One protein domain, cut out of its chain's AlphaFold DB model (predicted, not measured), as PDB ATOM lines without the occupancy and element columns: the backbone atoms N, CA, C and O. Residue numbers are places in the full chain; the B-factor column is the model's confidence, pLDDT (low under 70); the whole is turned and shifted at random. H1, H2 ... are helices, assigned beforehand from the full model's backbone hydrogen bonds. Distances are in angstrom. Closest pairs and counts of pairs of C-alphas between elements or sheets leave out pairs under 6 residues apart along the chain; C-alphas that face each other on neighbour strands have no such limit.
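Overview. This is residues 12 to 92 of the 376 residues of an uncharacterized protein of Lachnospiraceae bacterium MD329 (UniProt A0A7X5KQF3). One long helix, H7, lies across one side of a curved layer made of six shorter helices and the links between them. In this layer H1 and H2 lie toward one border and H3 and H4 toward the opposite one, with H5 between them and H6 near the beginning of H7. The printed part has 81 residues with seven named helices, H1 to H7 in order along the chain, and no named strand; its class is all helix. It is compact, with a radius of gyration of the C-alphas of 11.5 A, and spans 29 by 26 by 18 A.

Arrangement. H1, residues 18 to 22, only just touches H5, residues 56 to 60, with 3 pairs of C-alphas within 8 A; their closest C-alphas, those of Ala 19 and Leu 60, are 4.8 A apart. H2, residues 26 to 29, touches H5 too, the closest C-alphas being those of Pro 26 and Tyr 57, at 4.9 A. H3, residues 34 to 37, is close to H5 but not clearly touching it; the closest C-alphas, those of Leu 34 and Val 56, are 5.8 A apart. H4, residues 41 to 51, only just touches H7, residues 75 to 91, with 3 pairs of C-alphas within 8 A, made by residues 77 to 81 of H7 alone; the closest C-alphas are those of Leu 43 and Ile 81, at 7.7 A. The lines of H4 and H7 are only just about perpendicular, at 70.2 degrees. H6, residues 64 to 68, touches residues 75 to 78 of H7 alone, the closest C-alphas being those of Leu 68 and Thr 75, at 6.9 A. H5 and H7 are near each other, while H2 and H7, for instance, are apart. Every O i to N i+4 pair is within hydrogen-bond range in H1, H4, H5, H6 and H7; H2 and H3, of four residues each, are too short for such a pair.

Along the chain. After residues 12 to 17, H1 begins at C-alpha 18, at (120.939, 282.878, 213.416). H1, H5 and H6 have five residues each. H4 has 11 residues and is 14.5 A long, from C-alpha 41 at (134.365, 299.382, 215.797) to C-alpha 51. H7, the longest helix, has 17 residues and is 24.3 A long, ending at C-alpha 91, at (132.088, 286.762, 200.182).

Size, cuts and confidence. The C-alphas farthest apart, those of Lys 71 and Asp 92, are 31.0 A apart. The printed part has no cut. The links from H1 through to H6 are tight, and the link from H6 to H7, with 6 residues, is short. The mean pLDDT of the printed part is 74.5, and 19 residues are under 70, among them residues 20 to 25 and 89 to 92.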
ATOM      1  N   LYS A  12     111.545 289.547 218.761       62.69
ATOM      2  CA  LYS A  12     111.610 289.543 220.236       62.69
ATOM      3  C   LYS A  12     111.164 288.223 220.876       62.69
ATOM      4  O   LYS A  12     111.226 288.107 222.094       62.69
ATOM      5  N   LYS A  13     110.671 287.260 220.092       70.12
ATOM      6  CA  LYS A  13     110.292 285.915 220.555       70.12
ATOM      7  C   LYS A  13     110.933 284.802 219.720       70.12
ATOM      8  O   LYS A  13     110.598 283.642 219.913       70.12
ATOM      9  N   GLU A  14     111.813 285.148 218.781       77.25
ATOM     10  CA  GLU A  14     112.429 284.180 217.877       77.25
ATOM     11  C   GLU A  14     113.582 283.462 218.584       77.25
ATOM     12  O   GLU A  14     114.594 284.083 218.920       77.25
ATOM     13  N   THR A  15     113.395 282.166 218.833       76.69
ATOM     14  CA  THR A  15     114.323 281.317 219.593       76.69
ATOM     15  C   THR A  15     115.246 280.491 218.710       76.69
ATOM     16  O   THR A  15     116.202 279.922 219.230       76.69
ATOM     17  N   ARG A  16     114.984 280.410 217.399       75.62
ATOM     18  CA  ARG A  16     115.908 279.767 216.459       75.62
ATOM     19  C   ARG A  16     117.202 280.566 216.372       75.62
ATOM     20  O   ARG A  16     117.192 281.799 216.428       75.62
ATOM     21  N   SER A  17     118.311 279.856 216.247       81.25
ATOM     22  CA  SER A  17     119.634 280.448 216.071       81.25
ATOM     23  C   SER A  17     119.729 281.211 214.746       81.25
ATOM     24  O   SER A  17     119.006 280.932 213.787       81.25
ATOM     25  N   LEU A  18     120.646 282.173 214.661       73.69
ATOM     26  CA  LEU A  18     120.939 282.878 213.416       73.69
ATOM     27  C   LEU A  18     121.389 281.909 212.313       73.69
ATOM     28  O   LEU A  18     121.019 282.106 211.161       73.69
ATOM     29  N   ALA A  19     122.103 280.835 212.662       71.50
ATOM     30  CA  ALA A  19     122.448 279.742 211.757       71.50
ATOM     31  C   ALA A  19     121.217 279.102 211.103       71.50
ATOM     32  O   ALA A  19     121.189 278.901 209.893       71.50
ATOM     33  N   GLU A  20     120.183 278.807 211.890       61.12
ATOM     34  CA  GLU A  20     118.943 278.202 211.395       61.12
ATOM     35  C   GLU A  20     118.099 279.191 210.587       61.12
ATOM     36  O   GLU A  20     117.483 278.807 209.596       61.12
ATOM     37  N   LEU A  21     118.069 280.462 210.994       63.41
ATOM     38  CA  LEU A  21     117.302 281.506 210.310       63.41
ATOM     39  C   LEU A  21     117.918 281.914 208.970       63.41
ATOM     40  O   LEU A  21     117.188 282.269 208.047       63.41
ATOM     41  N   LEU A  22     119.247 281.886 208.879       62.56
ATOM     42  CA  LEU A  22     120.008 282.291 207.696       62.56
ATOM     43  C   LEU A  22     120.491 281.094 206.858       62.56
ATOM     44  O   LEU A  22     121.099 281.302 205.813       62.56
ATOM     45  N   ASP A  23     120.206 279.866 207.303       58.94
ATOM     46  CA  ASP A  23     120.629 278.593 206.698       58.94
ATOM     47  C   ASP A  23     122.159 278.481 206.506       58.94
ATOM     48  O   ASP A  23     122.661 278.150 205.431       58.94
ATOM     49  N   ILE A  24     122.915 278.773 207.571       64.69
ATOM     50  CA  ILE A  24     124.389 278.793 207.602       64.69
ATOM     51  C   ILE A  24     124.907 277.679 208.519       64.69
ATOM     52  O   ILE A  24     124.402 277.505 209.623       64.69
ATOM     53  N   MET A  25     125.952 276.950 208.103       67.12
ATOM     54  CA  MET A  25     126.609 275.929 208.931       67.12
ATOM     55  C   MET A  25     127.705 276.551 209.819       67.12
ATOM     56  O   MET A  25     128.767 276.910 209.302       67.12
ATOM     57  N   PRO A  26     127.527 276.634 211.154       72.88
ATOM     58  CA  PRO A  26     128.469 277.346 212.016       72.88
ATOM     59  C   PRO A  26     129.872 276.745 212.015       72.88
ATOM     60  O   PRO A  26     130.849 277.479 212.109       72.88
ATOM     61  N   SER A  27     129.997 275.417 211.886       71.56
ATOM     62  CA  SER A  27     131.270 274.696 212.038       71.56
ATOM     63  C   SER A  27     132.379 275.146 211.083       71.56
ATOM     64  O   SER A  27     133.549 274.946 211.404       71.56
ATOM     65  N   TYR A  28     132.039 275.762 209.946       68.38
ATOM     66  CA  TYR A  28     133.024 276.333 209.019       68.38
ATOM     67  C   TYR A  28     133.732 277.571 209.569       68.38
ATOM     68  O   TYR A  28     134.838 277.887 209.146       68.38
ATOM     69  N   TYR A  29     133.143 278.207 210.576       75.38
ATOM     70  CA  TYR A  29     133.605 279.463 211.140       75.38
ATOM     71  C   TYR A  29     134.210 279.316 212.541       75.38
ATOM     72  O   TYR A  29     134.395 280.312 213.235       75.38
ATOM     73  N   ARG A  30     134.546 278.087 212.972       72.75
ATOM     74  CA  ARG A  30     135.130 277.812 214.306       72.75
ATOM     75  C   ARG A  30     136.393 278.619 214.604       72.75
ATOM     76  O   ARG A  30     136.635 278.944 215.756       72.75
ATOM     77  N   ASN A  31     137.166 278.944 213.570       72.75
ATOM     78  CA  ASN A  31     138.419 279.691 213.691       72.75
ATOM     79  C   ASN A  31     138.299 281.139 213.180       72.75
ATOM     80  O   ASN A  31     139.309 281.825 213.051       72.75
ATOM     81  N   ALA A  32     137.092 281.596 212.830       79.75
ATOM     82  CA  ALA A  32     136.873 282.938 212.306       79.75
ATOM     83  C   ALA A  32     136.594 283.905 213.464       79.75
ATOM     84  O   ALA A  32     135.479 283.960 213.986       79.75
ATOM     85  N   ASN A  33     137.610 284.669 213.865       81.44
ATOM     86  CA  ASN A  33     137.468 285.682 214.910       81.44
ATOM     87  C   ASN A  33     136.657 286.876 214.402       81.44
ATOM     88  O   ASN A  33     136.862 287.354 213.285       81.44
ATOM     89  N   LEU A  34     135.772 287.423 215.233       77.31
ATOM     90  CA  LEU A  34     134.983 288.603 214.859       77.31
ATOM     91  C   LEU A  34     135.849 289.866 214.704       77.31
ATOM     92  O   LEU A  34     135.519 290.747 213.907       77.31
ATOM     93  N   SER A  35     136.972 289.939 215.425       70.50
ATOM     94  CA  SER A  35     137.899 291.083 215.442       70.50
ATOM     95  C   SER A  35     138.555 291.316 214.091       70.50
ATOM     96  O   SER A  35     138.806 292.455 213.706       70.50
ATOM     97  N   ASP A  36     138.788 290.228 213.367       69.25
ATOM     98  CA  ASP A  36     139.562 290.233 212.131       69.25
ATOM     99  C   ASP A  36     138.660 290.520 210.919       69.25
ATOM    100  O   ASP A  36     139.145 290.829 209.834       69.25
ATOM    101  N   ASN A  37     137.333 290.438 211.104       67.06
ATOM    102  CA  ASN A  37     136.358 290.382 210.013       67.06
ATOM    103  C   ASN A  37     135.256 291.459 210.077       67.06
ATOM    104  O   ASN A  37     134.589 291.721 209.074       67.06
ATOM    105  N   ILE A  38     135.050 292.114 211.224       73.06
ATOM    106  CA  ILE A  38     134.103 293.232 211.351       73.06
ATOM    107  C   ILE A  38     134.860 294.555 211.293       73.06
ATOM    108  O   ILE A  38     135.614 294.868 212.198       73.06
ATOM    109  N   THR A  39     134.609 295.404 210.301       65.94
ATOM    110  CA  THR A  39     135.258 296.730 210.208       65.94
ATOM    111  C   THR A  39     134.618 297.791 211.111       65.94
ATOM    112  O   THR A  39     135.227 298.814 211.421       65.94
ATOM    113  N   SER A  40     133.380 297.571 211.564       73.69
ATOM    114  CA  SER A  40     132.676 298.508 212.440       73.69
ATOM    115  C   SER A  40     133.107 298.350 213.902       73.69
ATOM    116  O   SER A  40     132.648 297.448 214.600       73.69
ATOM    117  N   ILE A  41     133.908 299.299 214.394       70.88
ATOM    118  CA  ILE A  41     134.365 299.382 215.797       70.88
ATOM    119  C   ILE A  41     133.182 299.332 216.781       70.88
ATOM    120  O   ILE A  41     133.225 298.649 217.804       70.88
ATOM    121  N   THR A  42     132.078 300.008 216.455       70.38
ATOM    122  CA  THR A  42     130.861 300.019 217.283       70.38
ATOM    123  C   THR A  42     130.162 298.657 217.319       70.38
ATOM    124  O   THR A  42     129.575 298.296 218.341       70.38
ATOM    125  N   LEU A  43     130.194 297.908 216.209       69.19
ATOM    126  CA  LEU A  43     129.623 296.563 216.118       69.19
ATOM    127  C   LEU A  43     130.469 295.567 216.913       69.19
ATOM    128  O   LEU A  43     129.908 294.853 217.745       69.19
ATOM    129  N   GLN A  44     131.794 295.623 216.736       68.38
ATOM    130  CA  GLN A  44     132.780 294.844 217.487       68.38
ATOM    131  C   GLN A  44     132.625 295.039 218.996       68.38
ATOM    132  O   GLN A  44     132.361 294.079 219.712       68.38
ATOM    133  N   TYR A  45     132.702 296.282 219.484       72.19
ATOM    134  CA  TYR A  45     132.631 296.581 220.918       72.19
ATOM    135  C   TYR A  45     131.375 295.995 221.572       72.19
ATOM    136  O   TYR A  45     131.411 295.483 222.686       72.19
ATOM    137  N   ARG A  46     130.243 296.035 220.866       72.75
ATOM    138  CA  ARG A  46     128.982 295.515 221.393       72.75
ATOM    139  C   ARG A  46     128.895 293.983 221.356       72.75
ATOM    140  O   ARG A  46     128.361 293.411 222.305       72.75
ATOM    141  N   LEU A  47     129.457 293.329 220.336       73.81
ATOM    142  CA  LEU A  47     129.541 291.865 220.270       73.81
ATOM    143  C   LEU A  47     130.469 291.312 221.361       73.81
ATOM    144  O   LEU A  47     130.081 290.396 222.080       73.81
ATOM    145  N   PHE A  48     131.632 291.933 221.562       73.69
ATOM    146  CA  PHE A  48     132.606 291.497 222.563       73.69
ATOM    147  C   PHE A  48     132.173 291.827 223.996       73.69
ATOM    148  O   PHE A  48     132.123 290.954 224.857       73.69
ATOM    149  N   CYS A  49     131.823 293.086 224.278       70.31
ATOM    150  CA  CYS A  49     131.623 293.526 225.660       70.31
ATOM    151  C   CYS A  49     130.223 293.230 226.205       70.31
ATOM    152  O   CYS A  49     130.068 293.088 227.419       70.31
ATOM    153  N   TYR A  50     129.202 293.155 225.344       72.00
ATOM    154  CA  TYR A  50     127.820 292.965 225.791       72.00
ATOM    155  C   TYR A  50     127.254 291.593 225.424       72.00
ATOM    156  O   TYR A  50     126.632 290.963 226.276       72.00
ATOM    157  N   VAL A  51     127.475 291.122 224.194       74.75
ATOM    158  CA  VAL A  51     127.000 289.795 223.754       74.75
ATOM    159  C   VAL A  51     127.961 288.673 224.187       74.75
ATOM    160  O   VAL A  51     127.517 287.541 224.345       74.75
ATOM    161  N   LYS A  52     129.231 289.002 224.481       79.00
ATOM    162  CA  LYS A  52     130.310 288.066 224.862       79.00
ATOM    163  C   LYS A  52     130.541 286.986 223.809       79.00
ATOM    164  O   LYS A  52     130.489 285.793 224.092       79.00
ATOM    165  N   CYS A  53     130.737 287.439 222.581       81.06
ATOM    166  CA  CYS A  53     130.897 286.599 221.412       81.06
ATOM    167  C   CYS A  53     132.236 286.919 220.748       81.06
ATOM    168  O   CYS A  53     132.434 288.062 220.330       81.06
ATOM    169  N   ASP A  54     133.116 285.922 220.632       79.44
ATOM    170  CA  ASP A  54     134.483 286.123 220.137       79.44
ATOM    171  C   ASP A  54     134.664 285.650 218.689       79.44
ATOM    172  O   ASP A  54     135.412 286.250 217.909       79.44
ATOM    173  N   THR A  55     133.915 284.618 218.294       84.38
ATOM    174  CA  THR A  55     133.985 284.032 216.953       84.38
ATOM    175  C   THR A  55     132.671 284.155 216.186       84.38
ATOM    176  O   THR A  55     131.588 284.332 216.747       84.38
ATOM    177  N   VAL A  56     132.757 284.029 214.863       83.25
ATOM    178  CA  VAL A  56     131.582 283.934 213.984       83.25
ATOM    179  C   VAL A  56     130.786 282.657 214.279       83.25
ATOM    180  O   VAL A  56     129.559 282.670 214.194       83.25
ATOM    181  N   TYR A  57     131.457 281.574 214.693       83.44
ATOM    182  CA  TYR A  57     130.807 280.350 215.167       83.44
ATOM    183  C   TYR A  57     129.876 280.621 216.352       83.44
ATOM    184  O   TYR A  57     128.718 280.200 216.322       83.44
ATOM    185  N   ASP A  58     130.353 281.346 217.363       85.75
ATOM    186  CA  ASP A  58     129.562 281.675 218.552       85.75
ATOM    187  C   ASP A  58     128.364 282.557 218.184       85.75
ATOM    188  O   ASP A  58     127.247 282.324 218.645       85.75
ATOM    189  N   LEU A  59     128.573 283.515 217.274       87.06
ATOM    190  CA  LEU A  59     127.539 284.451 216.835       87.06
ATOM    191  C   LEU A  59     126.383 283.737 216.136       87.06
ATOM    192  O   LEU A  59     125.218 284.043 216.382       87.06
ATOM    193  N   LEU A  60     126.703 282.768 215.277       84.50
ATOM    194  CA  LEU A  60     125.715 281.996 214.529       84.50
ATOM    195  C   LEU A  60     124.843 281.105 215.432       84.50
ATOM    196  O   LEU A  60     123.711 280.806 215.057       84.50
ATOM    197  N   HIS A  61     125.316 280.725 216.625       87.25
ATOM    198  CA  HIS A  61     124.530 279.952 217.597       87.25
ATOM    199  C   HIS A  61     123.555 280.798 218.420       87.25
ATOM    200  O   HIS A  61     122.695 280.248 219.109       87.25
ATOM    201  N   LEU A  62     123.655 282.125 218.356       86.31
ATOM    202  CA  LEU A  62     122.745 283.005 219.072       86.31
ATOM    203  C   LEU A  62     121.440 283.173 218.305       86.31
ATOM    204  O   LEU A  62     121.428 283.296 217.085       86.31
ATOM    205  N   SER A  63     120.331 283.228 219.029       85.19
ATOM    206  CA  SER A  63     119.030 283.622 218.491       85.19
ATOM    207  C   SER A  63     118.845 285.145 218.519       85.19
ATOM    208  O   SER A  63     119.426 285.836 219.368       85.19
ATOM    209  N   PRO A  64     117.973 285.703 217.660       83.31
ATOM    210  CA  PRO A  64     117.562 287.104 217.741       83.31
ATOM    211  C   PRO A  64     117.065 287.518 219.129       83.31
ATOM    212  O   PRO A  64     117.375 288.618 219.586       83.31
ATOM    213  N   TYR A  65     116.345 286.633 219.827       82.62
ATOM    214  CA  TYR A  65     115.908 286.858 221.203       82.62
ATOM    215  C   TYR A  65     117.085 287.040 222.169       82.62
ATOM    216  O   TYR A  65     117.108 287.997 222.943       82.62
ATOM    217  N   GLN A  66     118.087 286.158 222.104       83.94
ATOM    218  CA  GLN A  66     119.278 286.246 222.954       83.94
ATOM    219  C   GLN A  66     120.063 287.536 222.696       83.94
ATOM    220  O   GLN A  66     120.498 288.173 223.650       83.94
ATOM    221  N   ILE A  67     120.174 287.966 221.438       84.19
ATOM    222  CA  ILE A  67     120.866 289.209 221.066       84.19
ATOM    223  C   ILE A  67     120.096 290.441 221.561       84.19
ATOM    224  O   ILE A  67     120.692 291.360 222.119       84.19
ATOM    225  N   LEU A  68     118.770 290.471 221.397       82.94
ATOM    226  CA  LEU A  68     117.931 291.613 221.786       82.94
ATOM    227  C   LEU A  68     117.736 291.759 223.302       82.94
ATOM    228  O   LEU A  68     117.374 292.842 223.759       82.94
ATOM    229  N   ASN A  69     117.981 290.705 224.083       81.00
ATOM    230  CA  ASN A  69     117.923 290.753 225.548       81.00
ATOM    231  C   ASN A  69     119.190 291.309 226.204       81.00
ATOM    232  O   ASN A  69     119.230 291.503 227.421       81.00
ATOM    233  N   VAL A  70     120.225 291.588 225.417       79.69
ATOM    234  CA  VAL A  70     121.455 292.198 225.905       79.69
ATOM    235  C   VAL A  70     121.260 293.707 226.076       79.69
ATOM    236  O   VAL A  70     120.732 294.406 225.207       79.69
ATOM    237  N   LYS A  71     121.712 294.246 227.215       70.44
ATOM    238  CA  LYS A  71     121.590 295.676 227.530       70.44
ATOM    239  C   LYS A  71     122.233 296.525 226.424       70.44
ATOM    240  O   LYS A  71     123.363 296.277 226.019       70.44
ATOM    241  N   ASN A  72     121.519 297.562 225.978       69.50
ATOM    242  CA  ASN A  72     121.910 298.485 224.903       69.50
ATOM    243  C   ASN A  72     121.932 297.892 223.481       69.50
ATOM    244  O   ASN A  72     122.392 298.574 222.561       69.50
ATOM    245  N   VAL A  73     121.403 296.686 223.263       72.19
ATOM    246  CA  VAL A  73     121.221 296.098 221.931       72.19
ATOM    247  C   VAL A  73     119.766 296.257 221.477       72.19
ATOM    248  O   VAL A  73     118.836 295.858 222.165       72.19
ATOM    249  N   GLY A  74     119.559 296.887 220.316       76.81
ATOM    250  CA  GLY A  74     118.233 297.121 219.729       76.81
ATOM    251  C   GLY A  74     118.064 296.440 218.371       76.81
ATOM    252  O   GLY A  74     119.019 295.922 217.799       76.81
ATOM    253  N   THR A  75     116.859 296.493 217.805       75.00
ATOM    254  CA  THR A  75     116.539 295.876 216.500       75.00
ATOM    255  C   THR A  75     117.426 296.381 215.364       75.00
ATOM    256  O   THR A  75     117.904 295.581 214.574       75.00
ATOM    257  N   VAL A  76     117.745 297.679 215.341       74.38
ATOM    258  CA  VAL A  76     118.680 298.280 214.366       74.38
ATOM    259  C   VAL A  76     120.067 297.630 214.424       74.38
ATOM    260  O   VAL A  76     120.754 297.522 213.415       74.38
ATOM    261  N   TYR A  77     120.496 297.199 215.606       76.69
ATOM    262  CA  TYR A  77     121.781 296.536 215.786       76.69
ATOM    263  C   TYR A  77     121.734 295.076 215.325       76.69
ATOM    264  O   TYR A  77     122.650 294.633 214.640       76.69
ATOM    265  N   LEU A  78     120.640 294.364 215.617       78.62
ATOM    266  CA  LEU A  78     120.391 293.032 215.065       78.62
ATOM    267  C   LEU A  78     120.376 293.056 213.525       78.62
ATOM    268  O   LEU A  78     121.002 292.193 212.920       78.62
ATOM    269  N   CYS A  79     119.744 294.058 212.894       73.31
ATOM    270  CA  CYS A  79     119.790 294.236 211.436       73.31
ATOM    271  C   CYS A  79     121.234 294.293 210.930       73.31
ATOM    272  O   CYS A  79     121.591 293.538 210.038       73.31
ATOM    273  N   LYS A  80     122.078 295.127 211.550       76.94
ATOM    274  CA  LYS A  80     123.487 295.279 211.156       76.94
ATOM    275  C   LYS A  80     124.296 293.995 211.327       76.94
ATOM    276  O   LYS A  80     125.176 293.729 210.518       76.94
ATOM    277  N   ILE A  81     124.006 293.204 212.362       78.44
ATOM    278  CA  ILE A  81     124.610 291.877 212.541       78.44
ATOM    279  C   ILE A  81     124.200 290.957 211.394       78.44
ATOM    280  O   ILE A  81     125.057 290.335 210.780       78.44
ATOM    281  N   VAL A  82     122.902 290.874 211.101       75.69
ATOM    282  CA  VAL A  82     122.372 289.994 210.053       75.69
ATOM    283  C   VAL A  82     122.896 290.402 208.675       75.69
ATOM    284  O   VAL A  82     123.352 289.547 207.925       75.69
ATOM    285  N   GLU A  83     122.894 291.698 208.363       74.94
ATOM    286  CA  GLU A  83     123.465 292.259 207.133       74.94
ATOM    287  C   GLU A  83     124.942 291.891 206.992       74.94
ATOM    288  O   GLU A  83     125.346 291.376 205.949       74.94
ATOM    289  N   TRP A  84     125.723 292.073 208.060       81.81
ATOM    290  CA  TRP A  84     127.134 291.711 208.061       81.81
ATOM    291  C   TRP A  84     127.346 290.202 207.886       81.81
ATOM    292  O   TRP A  84     128.170 289.817 207.067       81.81
ATOM    293  N   ILE A  85     126.592 289.339 208.583       76.69
ATOM    294  CA  ILE A  85     126.693 287.874 208.424       76.69
ATOM    295  C   ILE A  85     126.402 287.478 206.975       76.69
ATOM    296  O   ILE A  85     127.137 286.679 206.398       76.69
ATOM    297  N   ILE A  86     125.351 288.045 206.375       68.81
ATOM    298  CA  ILE A  86     124.980 287.775 204.984       68.81
ATOM    299  C   ILE A  86     126.100 288.210 204.036       68.81
ATOM    300  O   ILE A  86     126.442 287.463 203.123       68.81
ATOM    301  N   GLU A  87     126.667 289.400 204.224       72.31
ATOM    302  CA  GLU A  87     127.755 289.911 203.387       72.31
ATOM    303  C   GLU A  87     129.044 289.094 203.559       72.31
ATOM    304  O   GLU A  87     129.668 288.699 202.574       72.31
ATOM    305  N   TYR A  88     129.395 288.766 204.801       74.88
ATOM    306  CA  TYR A  88     130.557 287.957 205.149       74.88
ATOM    307  C   TYR A  88     130.465 286.551 204.544       74.88
ATOM    308  O   TYR A  88     131.377 286.117 203.842       74.88
ATOM    309  N   CYS A  89     129.326 285.875 204.713       68.06
ATOM    310  CA  CYS A  89     129.111 284.530 204.177       68.06
ATOM    311  C   CYS A  89     128.942 284.511 202.649       68.06
ATOM    312  O   CYS A  89     129.277 283.515 202.018       68.06
ATOM    313  N   LYS A  90     128.454 285.596 202.025       63.75
ATOM    314  CA  LYS A  90     128.411 285.734 200.554       63.75
ATOM    315  C   LYS A  90     129.802 285.877 199.936       63.75
ATOM    316  O   LYS A  90     130.006 285.435 198.806       63.75
ATOM    317  N   ASN A  91     130.723 286.524 200.647       62.19
ATOM    318  CA  ASN A  91     132.088 286.762 200.182       62.19
ATOM    319  C   ASN A  91     133.035 285.592 200.494       62.19
ATOM    320  O   ASN A  91     134.094 285.481 199.871       62.19
ATOM    321  N   ASP A  92     132.648 284.697 201.404       61.28
ATOM    322  CA  ASP A  92     133.356 283.446 201.645       61.28
ATOM    323  C   ASP A  92     133.019 282.415 200.552       61.28
ATOM    324  O   ASP A  92     131.889 281.953 200.401       61.28
TER     325      ASP A  92